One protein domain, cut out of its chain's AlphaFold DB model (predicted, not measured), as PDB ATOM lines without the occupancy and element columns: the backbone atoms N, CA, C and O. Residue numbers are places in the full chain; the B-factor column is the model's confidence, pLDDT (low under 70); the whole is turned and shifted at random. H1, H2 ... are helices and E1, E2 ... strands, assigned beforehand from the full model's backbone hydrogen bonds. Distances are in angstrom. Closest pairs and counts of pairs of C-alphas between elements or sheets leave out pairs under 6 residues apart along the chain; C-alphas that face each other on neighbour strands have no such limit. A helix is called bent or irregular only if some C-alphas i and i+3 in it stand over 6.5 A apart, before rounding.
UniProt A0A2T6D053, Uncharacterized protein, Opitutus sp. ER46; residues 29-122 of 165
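AT A GLANCE: This is residues 29 to 122 of the 165 residues of an uncharacterized protein of Opitutus sp. ER46 (UniProt A0A2T6D053). A small antiparallel sheet, E1 E2 E3, makes one end of an elongated body, and the long, bent helix H4 runs from beside its edge strand E1 to the other end. The small helix H2 packs on arm H4a, H3 on H2, and H1 on arm H4b; the hairpin turn at Asp 75 and the last turn of H4b mark the two far ends. The printed part has 94 residues, with four named helices and three named strands in the order E1 H1 H2 E2 E3 H3 H4, class mixed. It is only just compact, close to loose, with a radius of gyration of the C-alphas of 14.6 A, and spans 50 by 28 by 18 A.

IN THESE COORDINATES: E1, residues 36 to 41, begins at C-alpha 36 (-45.104, 14.019, 36.054) and is 15.9 A long. E2, residues 67 to 72, is 16.3 A and E3, residues 78 to 83, 14.5 A. H1 is residues 46 to 54, 14.0 A, and irregular, with C-alphas 47 and 50 7.0 A apart; H2 is residues 59 to 66 and H3 residues 86 to 90. By its hydrogen bonds H4, residues 94 to 122, was assigned as one helix, but it is bent, with C-alphas 107 and 110 6.9 A apart: H4a, residues 94 to 107, is 19.8 A, and H4b, residues 110 to 122, is 18.4 A, ending at C-alpha 122 (-4.951, 21.434, 53.934).

HOW THE PARTS SIT: E1 and E2 are antiparallel, with N 40 and O 68 2.9 A apart, within hydrogen-bond range. The hairpin E2 and E3 has N 69 and O 82 at 2.9 A. H4a only grazes the sheet; it touches H2 at a steep tilt of 55 degrees, closest at the C-alphas of Glu 59 and Val 101, 6.3 A. H2 touches H3, closest at the C-alphas of Glu 64 and Ala 86, 6.1 A. H1 touches H4b, about perpendicular at 75 degrees, closest at the C-alphas of Leu 49 and Ala 112, 4.8 A. Every O i to N i+4 pair is within hydrogen-bond range in H2, H3, H4a and H4b, and 3 of 5 in H1.

THE WHOLE: The two C-alphas farthest apart are those of Asp 75 and Ala 121, 51.2 A. The printed part has no cut, each link between named elements is tight, and no printed residue is under 70 in pLDDT.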
ATOM      1  N   ILE A  29     -39.802  14.869  35.564       79.12
ATOM      2  CA  ILE A  29     -39.544  13.438  35.732       79.12
ATOM      3  C   ILE A  29     -40.861  12.689  35.900       79.12
ATOM      4  O   ILE A  29     -41.897  13.315  36.131       79.12
ATOM      5  N   ARG A  30     -40.834  11.362  35.823       81.94
ATOM      6  CA  ARG A  30     -42.019  10.529  36.006       81.94
ATOM      7  C   ARG A  30     -41.812   9.506  37.111       81.94
ATOM      8  O   ARG A  30     -40.715   8.983  37.299       81.94
ATOM      9  N   ASP A  31     -42.887   9.253  37.844       86.12
ATOM     10  CA  ASP A  31     -42.964   8.079  38.706       86.12
ATOM     11  C   ASP A  31     -43.304   6.816  37.892       86.12
ATOM     12  O   ASP A  31     -43.662   6.891  36.714       86.12
ATOM     13  N   ILE A  32     -43.231   5.649  38.531       86.19
ATOM     14  CA  ILE A  32     -43.571   4.348  37.926       86.19
ATOM     15  C   ILE A  32     -45.033   4.307  37.431       86.19
ATOM     16  O   ILE A  32     -45.368   3.549  36.521       86.19
ATOM     17  N   ALA A  33     -45.918   5.137  37.996       87.31
ATOM     18  CA  ALA A  33     -47.307   5.280  37.558       87.31
ATOM     19  C   ALA A  33     -47.474   6.250  36.365       87.31
ATOM     20  O   ALA A  33     -48.582   6.400  35.843       87.31
ATOM     21  N   GLY A  34     -46.392   6.880  35.902       77.88
ATOM     22  CA  GLY A  34     -46.359   7.807  34.777       77.88
ATOM     23  C   GLY A  34     -46.757   9.245  35.119       77.88
ATOM     24  O   GLY A  34     -46.897  10.056  34.197       77.88
ATOM     25  N   ASN A  35     -46.938   9.591  36.398       82.69
ATOM     26  CA  ASN A  35     -47.289  10.953  36.795       82.69
ATOM     27  C   ASN A  35     -46.062  11.869  36.716       82.69
ATOM     28  O   ASN A  35     -44.990  11.500  37.203       82.69
ATOM     29  N   PRO A  36     -46.202  13.076  36.143       81.69
ATOM     30  CA  PRO A  36     -45.104  14.019  36.054       81.69
ATOM     31  C   PRO A  36     -44.860  14.722  37.393       81.69
ATOM     32  O   PRO A  36     -45.786  15.252  38.007       81.69
ATOM     33  N   HIS A  37     -43.594  14.829  37.785       79.38
ATOM     34  CA  HIS A  37     -43.152  15.577  38.961       79.38
ATOM     35  C   HIS A  37     -42.162  16.665  38.553       79.38
ATOM     36  O   HIS A  37     -41.223  16.418  37.797       79.38
ATOM     37  N   ALA A  38     -42.358  17.880  39.065       81.06
ATOM     38  CA  ALA A  38     -41.406  18.970  38.885       81.06
ATOM     39  C   ALA A  38     -40.353  18.921  39.997       81.06
ATOM     40  O   ALA A  38     -40.655  19.173  41.174       81.06
ATOM     41  N   VAL A  39     -39.116  18.606  39.609       81.44
ATOM     42  CA  VAL A  39     -37.977  18.455  40.518       81.44
ATOM     43  C   VAL A  39     -36.799  19.326  40.102       81.44
ATOM     44  O   VAL A  39     -36.711  19.815  38.977       81.44
ATOM     45  N   ARG A  40     -35.854  19.504  41.024       83.31
ATOM     46  CA  ARG A  40     -34.551  20.102  40.734       83.31
ATOM     47  C   ARG A  40     -33.440  19.428  41.521       83.31
ATOM     48  O   ARG A  40     -33.634  19.038  42.673       83.31
ATOM     49  N   VAL A  41     -32.251  19.401  40.936       84.12
ATOM     50  CA  VAL A  41     -31.016  19.011  41.621       84.12
ATOM     51  C   VAL A  41     -30.390  20.251  42.258       84.12
ATOM     52  O   VAL A  41     -30.204  21.293  41.624       84.12
ATOM     53  N   ARG A  42     -30.090  20.167  43.553       83.75
ATOM     54  CA  ARG A  42     -29.495  21.261  44.316       83.75
ATOM     55  C   ARG A  42     -27.974  21.137  44.355       83.75
ATOM     56  O   ARG A  42     -27.416  20.099  44.705       83.75
ATOM     57  N   ALA A  43     -27.297  22.262  44.148       83.69
ATOM     58  CA  ALA A  43     -25.881  22.407  44.460       83.69
ATOM     59  C   ALA A  43     -25.634  22.313  45.981       83.69
ATOM     60  O   ALA A  43     -26.111  23.142  46.765       83.69
ATOM     61  N   MET A  44     -24.840  21.330  46.411       82.88
ATOM     62  CA  MET A  44     -24.553  21.105  47.828       82.88
ATOM     63  C   MET A  44     -23.623  22.169  48.431       82.88
ATOM     64  O   MET A  44     -22.666  22.605  47.775       82.88
ATOM     65  N   PRO A  45     -23.859  22.601  49.685       81.31
ATOM     66  CA  PRO A  45     -22.903  23.400  50.447       81.31
ATOM     67  C   PRO A  45     -21.621  22.614  50.749       81.31
ATOM     68  O   PRO A  45     -21.676  21.407  50.969       81.31
ATOM     69  N   ALA A  46     -20.486  23.310  50.878       79.00
ATOM     70  CA  ALA A  46     -19.169  22.688  51.078       79.00
ATOM     71  C   ALA A  46     -19.115  21.670  52.234       79.00
ATOM     72  O   ALA A  46     -18.516  20.611  52.099       79.00
ATOM     73  N   ARG A  47     -19.805  21.950  53.347       81.00
ATOM     74  CA  ARG A  47     -19.869  21.060  54.521       81.00
ATOM     75  C   ARG A  47     -20.512  19.688  54.255       81.00
ATOM     76  O   ARG A  47     -20.305  18.778  55.042       81.00
ATOM     77  N   HIS A  48     -21.300  19.551  53.187       82.75
ATOM     78  CA  HIS A  48     -21.984  18.305  52.818       82.75
ATOM     79  C   HIS A  48     -21.362  17.633  51.586       82.75
ATOM     80  O   HIS A  48     -21.785  16.545  51.212       82.75
ATOM     81  N   LEU A  49     -20.338  18.240  50.973       83.00
ATOM     82  CA  LEU A  49     -19.668  17.668  49.802       83.00
ATOM     83  C   LEU A  49     -18.929  16.361  50.122       83.00
ATOM     84  O   LEU A  49     -18.857  15.492  49.265       83.00
ATOM     85  N   GLY A  50     -18.447  16.177  51.355       83.19
ATOM     86  CA  GLY A  50     -17.895  14.885  51.778       83.19
ATOM     87  C   GLY A  50     -18.918  13.753  51.666       83.19
ATOM     88  O   GLY A  50     -18.610  12.701  51.118       83.19
ATOM     89  N   ARG A  51     -20.170  14.009  52.069       84.81
ATOM     90  CA  ARG A  51     -21.250  13.016  52.006       84.81
ATOM     91  C   ARG A  51     -21.618  12.638  50.571       84.81
ATOM     92  O   ARG A  51     -21.949  11.493  50.307       84.81
ATOM     93  N   VAL A  52     -21.505  13.588  49.647       85.25
ATOM     94  CA  VAL A  52     -21.684  13.340  48.212       85.25
ATOM     95  C   VAL A  52     -20.642  12.344  47.682       85.25
ATOM     96  O   VAL A  52     -20.996  11.473  46.899       85.25
ATOM     97  N   LEU A  53     -19.378  12.426  48.120       83.56
ATOM     98  CA  LEU A  53     -18.354  11.440  47.734       83.56
ATOM     99  C   LEU A  53     -18.604  10.063  48.356       83.56
ATOM    100  O   LEU A  53     -18.305   9.059  47.724       83.56
ATOM    101  N   GLU A  54     -19.135  10.013  49.579       85.88
ATOM    102  CA  GLU A  54     -19.468   8.753  50.261       85.88
ATOM    103  C   GLU A  54     -20.615   7.998  49.574       85.88
ATOM    104  O   GLU A  54     -20.626   6.772  49.587       85.88
ATOM    105  N   LEU A  55     -21.558   8.723  48.970       85.31
ATOM    106  CA  LEU A  55     -22.736   8.168  48.292       85.31
ATOM    107  C   LEU A  55     -22.535   8.012  46.779       85.31
ATOM    108  O   LEU A  55     -23.499   7.838  46.045       85.31
ATOM    109  N   CYS A  56     -21.300   8.077  46.274       79.19
ATOM    110  CA  CYS A  56     -21.062   8.023  44.829       79.19
ATOM    111  C   CYS A  56     -21.447   6.685  44.173       79.19
ATOM    112  O   CYS A  56     -21.607   6.629  42.958       79.19
ATOM    113  N   THR A  57     -21.603   5.632  44.976       82.19
ATOM    114  CA  THR A  57     -22.058   4.298  44.562       82.19
ATOM    115  C   THR A  57     -23.497   3.992  44.980       82.19
ATOM    116  O   THR A  57     -24.004   2.930  44.637       82.19
ATOM    117  N   ASP A  58     -24.123   4.868  45.768       87.56
ATOM    118  CA  ASP A  58     -25.498   4.733  46.255       87.56
ATOM    119  C   ASP A  58     -26.344   5.838  45.618       87.56
ATOM    120  O   ASP A  58     -26.483   6.942  46.146       87.56
ATOM    121  N   GLU A  59     -26.836   5.547  44.417       86.25
ATOM    122  CA  GLU A  59     -27.522   6.507  43.553       86.25
ATOM    123  C   GLU A  59     -28.813   7.046  44.177       86.25
ATOM    124  O   GLU A  59     -29.041   8.257  44.152       86.25
ATOM    125  N   ALA A  60     -29.610   6.177  44.805       86.81
ATOM    126  CA  ALA A  60     -30.831   6.581  45.492       86.81
ATOM    127  C   ALA A  60     -30.505   7.493  46.684       86.81
ATOM    128  O   ALA A  60     -31.042   8.601  46.789       86.81
ATOM    129  N   GLY A  61     -29.525   7.108  47.509       86.94
ATOM    130  CA  GLY A  61     -29.053   7.938  48.616       86.94
ATOM    131  C   GLY A  61     -28.482   9.285  48.156       86.94
ATOM    132  O   GLY A  61     -28.669  10.314  48.817       86.94
ATOM    133  N   LEU A  62     -27.810   9.324  47.000       86.62
ATOM    134  CA  LEU A  62     -27.352  10.569  46.387       86.62
ATOM    135  C   LEU A  62     -28.536  11.459  46.001       86.62
ATOM    136  O   LEU A  62     -28.507  12.656  46.301       86.62
ATOM    137  N   LEU A  63     -29.559  10.901  45.350       87.69
ATOM    138  CA  LEU A  63     -30.752  11.644  44.950       87.69
ATOM    139  C   LEU A  63     -31.515  12.183  46.157       87.69
ATOM    140  O   LEU A  63     -31.819  13.373  46.173       87.69
ATOM    141  N   GLU A  64     -31.739  11.388  47.199       90.62
ATOM    142  CA  GLU A  64     -32.358  11.857  48.448       90.62
ATOM    143  C   GLU A  64     -31.626  13.065  49.044       90.62
ATOM    144  O   GLU A  64     -32.235  14.017  49.541       90.62
ATOM    145  N   LEU A  65     -30.293  13.057  48.966       87.31
ATOM    146  CA  LEU A  65     -29.467  14.119  49.520       87.31
ATOM    147  C   LEU A  65     -29.569  15.430  48.726       87.31
ATOM    148  O   LEU A  65     -29.478  16.516  49.313       87.31
ATOM    149  N   VAL A  66     -29.692  15.355  47.395       86.56
ATOM    150  CA  VAL A  66     -29.541  16.528  46.516       86.56
ATOM    151  C   VAL A  66     -30.812  16.975  45.808       86.56
ATOM    152  O   VAL A  66     -30.871  18.120  45.353       86.56
ATOM    153  N   LEU A  67     -31.816  16.114  45.703       87.25
ATOM    154  CA  LEU A  67     -33.037  16.379  44.961       87.25
ATOM    155  C   LEU A  67     -34.027  17.180  45.809       87.25
ATOM    156  O   LEU A  67     -34.150  17.017  47.026       87.25
ATOM    157  N   GLN A  68     -34.745  18.081  45.149       86.44
ATOM    158  CA  GLN A  68     -35.851  18.811  45.746       86.44
ATOM    159  C   GLN A  68     -37.061  18.757  44.827       86.44
ATOM    160  O   GLN A  68     -36.926  18.945  43.616       86.44
ATOM    161  N   ARG A  69     -38.244  18.569  45.409       85.50
ATOM    162  CA  ARG A  69     -39.520  18.676  44.699       85.50
ATOM    163  C   ARG A  69     -40.147  20.045  44.910       85.50
ATOM    164  O   ARG A  69     -39.885  20.711  45.916       85.50
ATOM    165  N   SER A  70     -40.958  20.454  43.946       82.06
ATOM    166  CA  SER A  70     -41.773  21.659  44.068       82.06
ATOM    167  C   SER A  70     -42.791  21.518  45.204       82.06
ATOM    168  O   SER A  70     -43.389  20.465  45.408       82.06
ATOM    169  N   GLU A  71     -42.957  22.592  45.967       84.81
ATOM    170  CA  GLU A  71     -44.012  22.749  46.963       84.81
ATOM    171  C   GLU A  71     -44.962  23.835  46.465       84.81
ATOM    172  O   GLU A  71     -44.532  24.961  46.196       84.81
ATOM    173  N   THR A  72     -46.236  23.487  46.308       83.06
ATOM    174  CA  THR A  72     -47.277  24.369  45.773       83.06
ATOM    175  C   THR A  72     -48.357  24.650  46.810       83.06
ATOM    176  O   THR A  72     -48.637  23.803  47.658       83.06
ATOM    177  N   ASP A  73     -48.978  25.828  46.744       86.19
ATOM    178  CA  ASP A  73     -50.144  26.162  47.566       86.19
ATOM    179  C   ASP A  73     -51.422  25.495  47.044       86.19
ATOM    180  O   ASP A  73     -51.411  24.754  46.057       86.19
ATOM    181  N   ALA A  74     -52.535  25.739  47.741       88.75
ATOM    182  CA  ALA A  74     -53.850  25.223  47.370       88.75
ATOM    183  C   ALA A  74     -54.307  25.689  45.974       88.75
ATOM    184  O   ALA A  74     -55.119  25.014  45.347       88.75
ATOM    185  N   ASP A  75     -53.756  26.801  45.485       84.69
ATOM    186  CA  ASP A  75     -54.041  27.374  44.171       84.69
ATOM    187  C   ASP A  75     -53.044  26.883  43.098       84.69
ATOM    188  O   ASP A  75     -53.075  27.338  41.952       84.69
ATOM    189  N   GLY A  76     -52.152  25.945  43.444       79.19
ATOM    190  CA  GLY A  76     -51.164  25.358  42.539       79.19
ATOM    191  C   GLY A  76     -49.958  26.256  42.253       79.19
ATOM    192  O   GLY A  76     -49.160  25.960  41.360       79.19
ATOM    193  N   LYS A  77     -49.787  27.354  42.991       81.00
ATOM    194  CA  LYS A  77     -48.656  28.263  42.824       81.00
ATOM    195  C   LYS A  77     -47.454  27.765  43.614       81.00
ATOM    196  O   LYS A  77     -47.562  27.393  44.778       81.00
ATOM    197  N   LEU A  78     -46.278  27.805  42.987       79.19
ATOM    198  CA  LEU A  78     -45.016  27.428  43.620       79.19
ATOM    199  C   LEU A  78     -44.717  28.326  44.832       79.19
ATOM    200  O   LEU A  78     -44.470  29.526  44.684       79.19
ATOM    201  N   ILE A  79     -44.691  27.722  46.017       86.44
ATOM    202  CA  ILE A  79     -44.272  28.342  47.278       86.44
ATOM    203  C   ILE A  79     -42.766  28.157  47.470       86.44
ATOM    204  O   ILE A  79     -42.068  29.066  47.922       86.44
ATOM    205  N   GLY A  80     -42.252  26.974  47.131       81.62
ATOM    206  CA  GLY A  80     -40.893  26.611  47.490       81.62
ATOM    207  C   GLY A  80     -40.422  25.284  46.921       81.62
ATOM    208  O   GLY A  80     -41.028  24.696  46.031       81.62
ATOM    209  N   TRP A  81     -39.278  24.844  47.439       83.81
ATOM    210  CA  TRP A  81     -38.637  23.593  47.065       83.81
ATOM    211  C   TRP A  81     -38.239  22.850  48.323       83.81
ATOM    212  O   TRP A  81     -37.425  23.348  49.110       83.81
ATOM    213  N   VAL A  82     -38.774  21.649  48.478       87.75
ATOM    214  CA  VAL A  82     -38.569  20.817  49.662       87.75
ATOM    215  C   VAL A  82     -37.720  19.599  49.309       87.75
ATOM    216  O   VAL A  82     -37.788  19.133  48.171       87.75
ATOM    217  N   PRO A  83     -36.884  19.098  50.236       88.00
ATOM    218  CA  PRO A  83     -36.192  17.828  50.044       88.00
ATOM    219  C   PRO A  83     -37.183  16.712  49.716       88.00
ATOM    220  O   PRO A  83     -38.317  16.726  50.202       88.00
ATOM    221  N   VAL A  84     -36.752  15.774  48.883       87.25
ATOM    222  CA  VAL A  84     -37.517  14.550  48.636       87.25
ATOM    223  C   VAL A  84     -37.297  13.554  49.774       87.25
ATOM    224  O   VAL A  84     -36.304  13.638  50.497       87.25
ATOM    225  N   ASP A  85     -38.245  12.644  49.952       87.31
ATOM    226  CA  ASP A  85     -38.109  11.505  50.856       87.31
ATOM    227  C   ASP A  85     -37.612  10.264  50.092       87.31
ATOM    228  O   ASP A  85     -37.619  10.243  48.860       87.31
ATOM    229  N   ALA A  86     -37.169   9.239  50.824       85.25
ATOM    230  CA  ALA A  86     -36.671   7.990  50.241       85.25
ATOM    231  C   ALA A  86     -37.715   7.310  49.345       85.25
ATOM    232  O   ALA A  86     -37.434   6.920  48.214       85.25
ATOM    233  N   ALA A  87     -38.969   7.284  49.809       87.19
ATOM    234  CA  ALA A  87     -40.067   6.685  49.065       87.19
ATOM    235  C   ALA A  87     -40.296   7.374  47.711       87.19
ATOM    236  O   ALA A  87     -40.728   6.725  46.765       87.19
ATOM    237  N   PHE A  88     -40.030   8.674  47.587       88.12
ATOM    238  CA  PHE A  88     -40.139   9.378  46.315       88.12
ATOM    239  C   PHE A  88     -39.118   8.871  45.294       88.12
ATOM    240  O   PHE A  88     -39.486   8.655  44.144       88.12
ATOM    241  N   VAL A  89     -37.863   8.685  45.710       87.00
ATOM    242  CA  VAL A  89     -36.776   8.246  44.823       87.00
ATOM    243  C   VAL A  89     -37.001   6.807  44.364       87.00
ATOM    244  O   VAL A  89     -36.898   6.533  43.171       87.00
ATOM    245  N   ASP A  90     -37.418   5.935  45.281       88.38
ATOM    246  CA  ASP A  90     -37.738   4.531  44.990       88.38
ATOM    247  C   ASP A  90     -38.934   4.364  44.035       88.38
ATOM    248  O   ASP A  90     -39.096   3.317  43.409       88.38
ATOM    249  N   ASN A  91     -39.795   5.381  43.929       89.25
ATOM    250  CA  ASN A  91     -40.980   5.367  43.070       89.25
ATOM    251  C   ASN A  91     -40.746   6.001  41.690       89.25
ATOM    252  O   ASN A  91     -41.708   6.163  40.933       89.25
ATOM    253  N   LEU A  92     -39.514   6.384  41.349       86.19
ATOM    254  CA  LEU A  92     -39.186   6.910  40.025       86.19
ATOM    255  C   LEU A  92     -39.082   5.794  38.992       86.19
ATOM    256  O   LEU A  92     -38.672   4.680  39.305       86.19
ATOM    257  N   ASP A  93     -39.443   6.102  37.745       87.19
ATOM    258  CA  ASP A  93     -39.093   5.206  36.647       87.19
ATOM    259  C   ASP A  93     -37.577   5.228  36.379       87.19
ATOM    260  O   ASP A  93     -36.893   6.217  36.663       87.19
ATOM    261  N   ASP A  94     -37.056   4.136  35.810       87.31
ATOM    262  CA  ASP A  94     -35.616   3.962  35.573       87.31
ATOM    263  C   ASP A  94     -35.025   5.125  34.756       87.31
ATOM    264  O   ASP A  94     -33.946   5.634  35.049       87.31
ATOM    265  N   SER A  95     -35.768   5.612  33.757       82.44
ATOM    266  CA  SER A  95     -35.302   6.685  32.874       82.44
ATOM    267  C   SER A  95     -35.140   8.027  33.594       82.44
ATOM    268  O   SER A  95     -34.194   8.778  33.345       82.44
ATOM    269  N   SER A  96     -36.065   8.326  34.501       82.75
ATOM    270  CA  SER A  96     -36.074   9.514  35.341       82.75
ATOM    271  C   SER A  96     -34.991   9.425  36.400       82.75
ATOM    272  O   SER A  96     -34.301  10.415  36.649       82.75
ATOM    273  N   HIS A  97     -34.827   8.242  36.989       85.88
ATOM    274  CA  HIS A  97     -33.781   7.965  37.956       85.88
ATOM    275  C   HIS A  97     -32.396   8.209  37.337       85.88
ATOM    276  O   HIS A  97     -31.667   9.085  37.807       85.88
ATOM    277  N   ASP A  98     -32.085   7.569  36.208       83.12
ATOM    278  CA  ASP A  98     -30.805   7.716  35.500       83.12
ATOM    279  C   ASP A  98     -30.507   9.174  35.118       83.12
ATOM    280  O   ASP A  98     -29.395   9.683  35.313       83.12
ATOM    281  N   LEU A  99     -31.512   9.885  34.596       80.94
ATOM    282  CA  LEU A  99     -31.379  11.290  34.214       80.94
ATOM    283  C   LEU A  99     -31.000  12.159  35.417       80.94
ATOM    284  O   LEU A  99     -30.112  13.017  35.318       80.94
ATOM    285  N   LEU A 100     -31.659  11.942  36.556       83.44
ATOM    286  CA  LEU A 100     -31.397  12.695  37.774       83.44
ATOM    287  C   LEU A 100     -30.055  12.339  38.396       83.44
ATOM    288  O   LEU A 100     -29.355  13.248  38.840       83.44
ATOM    289  N   VAL A 101     -29.664  11.062  38.401       83.19
ATOM    290  CA  VAL A 101     -28.352  10.621  38.899       83.19
ATOM    291  C   VAL A 101     -27.247  11.275  38.085       83.19
ATOM    292  O   VAL A 101     -26.298  11.829  38.648       83.19
ATOM    293  N   HIS A 102     -27.383  11.298  36.761       81.06
ATOM    294  CA  HIS A 102     -26.409  11.938  35.890       81.06
ATOM    295  C   HIS A 102     -26.332  13.455  36.133       81.06
ATOM    296  O   HIS A 102     -25.236  14.022  36.219       81.06
ATOM    297  N   ALA A 103     -27.473  14.126  36.309       80.75
ATOM    298  CA  ALA A 103     -27.514  15.548  36.650       80.75
ATOM    299  C   ALA A 103     -26.885  15.837  38.028       80.75
ATOM    300  O   ALA A 103     -26.056  16.743  38.155       80.75
ATOM    301  N   ALA A 104     -27.215  15.033  39.042       81.56
ATOM    302  CA  ALA A 104     -26.651  15.095  40.391       81.56
ATOM    303  C   ALA A 104     -25.135  14.917  40.388       81.56
ATOM    304  O   ALA A 104     -24.412  15.728  40.978       81.56
ATOM    305  N   SER A 105     -24.663  13.905  39.667       80.81
ATOM    306  CA  SER A 105     -23.251  13.578  39.506       80.81
ATOM    307  C   SER A 105     -22.495  14.736  38.870       80.81
ATOM    308  O   SER A 105     -21.517  15.230  39.435       80.81
ATOM    309  N   ARG A 106     -22.988  15.248  37.737       81.19
ATOM    310  CA  ARG A 106     -22.375  16.390  37.046       81.19
ATOM    311  C   ARG A 106     -22.308  17.630  37.931       81.19
ATOM    312  O   ARG A 106     -21.266  18.272  38.004       81.19
ATOM    313  N   GLN A 107     -23.395  17.955  38.624       81.44
ATOM    314  CA  GLN A 107     -23.474  19.186  39.406       81.44
ATOM    315  C   GLN A 107     -22.678  19.120  40.716       81.44
ATOM    316  O   GLN A 107     -22.150  20.140  41.168       81.44
ATOM    317  N   ASN A 108     -22.607  17.955  41.368       82.81
ATOM    318  CA  ASN A 108     -22.074  17.849  42.726       82.81
ATOM    319  C   ASN A 108     -20.764  17.060  42.838       82.81
ATOM    320  O   ASN A 108     -19.942  17.454  43.668       82.81
ATOM    321  N   PHE A 109     -20.502  16.030  42.024       82.19
ATOM    322  CA  PHE A 109     -19.272  15.236  42.174       82.19
ATOM    323  C   PHE A 109     -18.014  16.023  41.849       82.19
ATOM    324  O   PHE A 109     -17.061  15.955  42.618       82.19
ATOM    325  N   GLN A 110     -18.006  16.835  40.788       82.31
ATOM    326  CA  GLN A 110     -16.828  17.648  40.466       82.31
ATOM    327  C   GLN A 110     -16.497  18.625  41.603       82.31
ATOM    328  O   GLN A 110     -15.353  18.719  42.050       82.31
ATOM    329  N   ARG A 111     -17.517  19.305  42.138       80.62
ATOM    330  CA  ARG A 111     -17.367  20.215  43.284       80.62
ATOM    331  C   ARG A 111     -16.872  19.469  44.518       80.62
ATOM    332  O   ARG A 111     -16.025  19.986  45.248       80.62
ATOM    333  N   ALA A 112     -17.387  18.264  44.746       81.44
ATOM    334  CA  ALA A 112     -17.003  17.435  45.872       81.44
ATOM    335  C   ALA A 112     -15.561  16.923  45.760       81.44
ATOM    336  O   ALA A 112     -14.822  17.007  46.738       81.44
ATOM    337  N   ALA A 113     -15.131  16.506  44.568       81.81
ATOM    338  CA  ALA A 113     -13.759  16.104  44.285       81.81
ATOM    339  C   ALA A 113     -12.778  17.261  44.530       81.81
ATOM    340  O   ALA A 113     -11.844  17.116  45.315       81.81
ATOM    341  N   THR A 114     -13.047  18.451  43.977       82.25
ATOM    342  CA  THR A 114     -12.212  19.643  44.216       82.25
ATOM    343  C   THR A 114     -12.169  20.036  45.695       82.25
ATOM    344  O   THR A 114     -11.127  20.451  46.209       82.25
ATOM    345  N   TRP A 115     -13.291  19.928  46.412       85.31
ATOM    346  CA  TRP A 115     -13.310  20.145  47.858       85.31
ATOM    347  C   TRP A 115     -12.449  19.109  48.595       85.31
ATOM    348  O   TRP A 115     -11.671  19.492  49.468       85.31
ATOM    349  N   GLY A 116     -12.541  17.833  48.214       76.75
ATOM    350  CA  GLY A 116     -11.760  16.734  48.780       76.75
ATOM    351  C   GLY A 116     -10.257  16.923  48.583       76.75
ATOM    352  O   GLY A 116      -9.504  16.856  49.551       76.75
ATOM    353  N   GLU A 117      -9.822  17.265  47.369       81.94
ATOM    354  CA  GLU A 117      -8.421  17.587  47.059       81.94
ATOM    355  C   GLU A 117      -7.891  18.718  47.947       81.94
ATOM    356  O   GLU A 117      -6.821  18.606  48.549       81.94
ATOM    357  N   ARG A 118      -8.668  19.798  48.097       77.44
ATOM    358  CA  ARG A 118      -8.297  20.933  48.957       77.44
ATOM    359  C   ARG A 118      -8.270  20.550  50.432       77.44
ATOM    360  O   ARG A 118      -7.390  21.009  51.157       77.44
ATOM    361  N   ALA A 119      -9.207  19.719  50.883       78.19
ATOM    362  CA  ALA A 119      -9.247  19.233  52.257       78.19
ATOM    363  C   ALA A 119      -8.039  18.336  52.572       78.19
ATOM    364  O   ALA A 119      -7.445  18.468  53.643       78.19
ATOM    365  N   ILE A 120      -7.637  17.471  51.636       76.69
ATOM    366  CA  ILE A 120      -6.422  16.658  51.742       76.69
ATOM    367  C   ILE A 120      -5.190  17.564  51.778       76.69
ATOM    368  O   ILE A 120      -4.392  17.458  52.705       76.69
ATOM    369  N   ALA A 121      -5.063  18.505  50.840       73.25
ATOM    370  CA  ALA A 121      -3.939  19.439  50.799       73.25
ATOM    371  C   ALA A 121      -3.810  20.257  52.098       73.25
ATOM    372  O   ALA A 121      -2.710  20.412  52.628       73.25
ATOM    373  N   ALA A 122      -4.932  20.722  52.660       73.75
ATOM    374  CA  ALA A 122      -4.951  21.434  53.934       73.75
ATOM    375  C   ALA A 122      -4.485  20.553  55.105       73.75
ATOM    376  O   ALA A 122      -3.694  21.009  55.929       73.75
TER     377      ALA A 122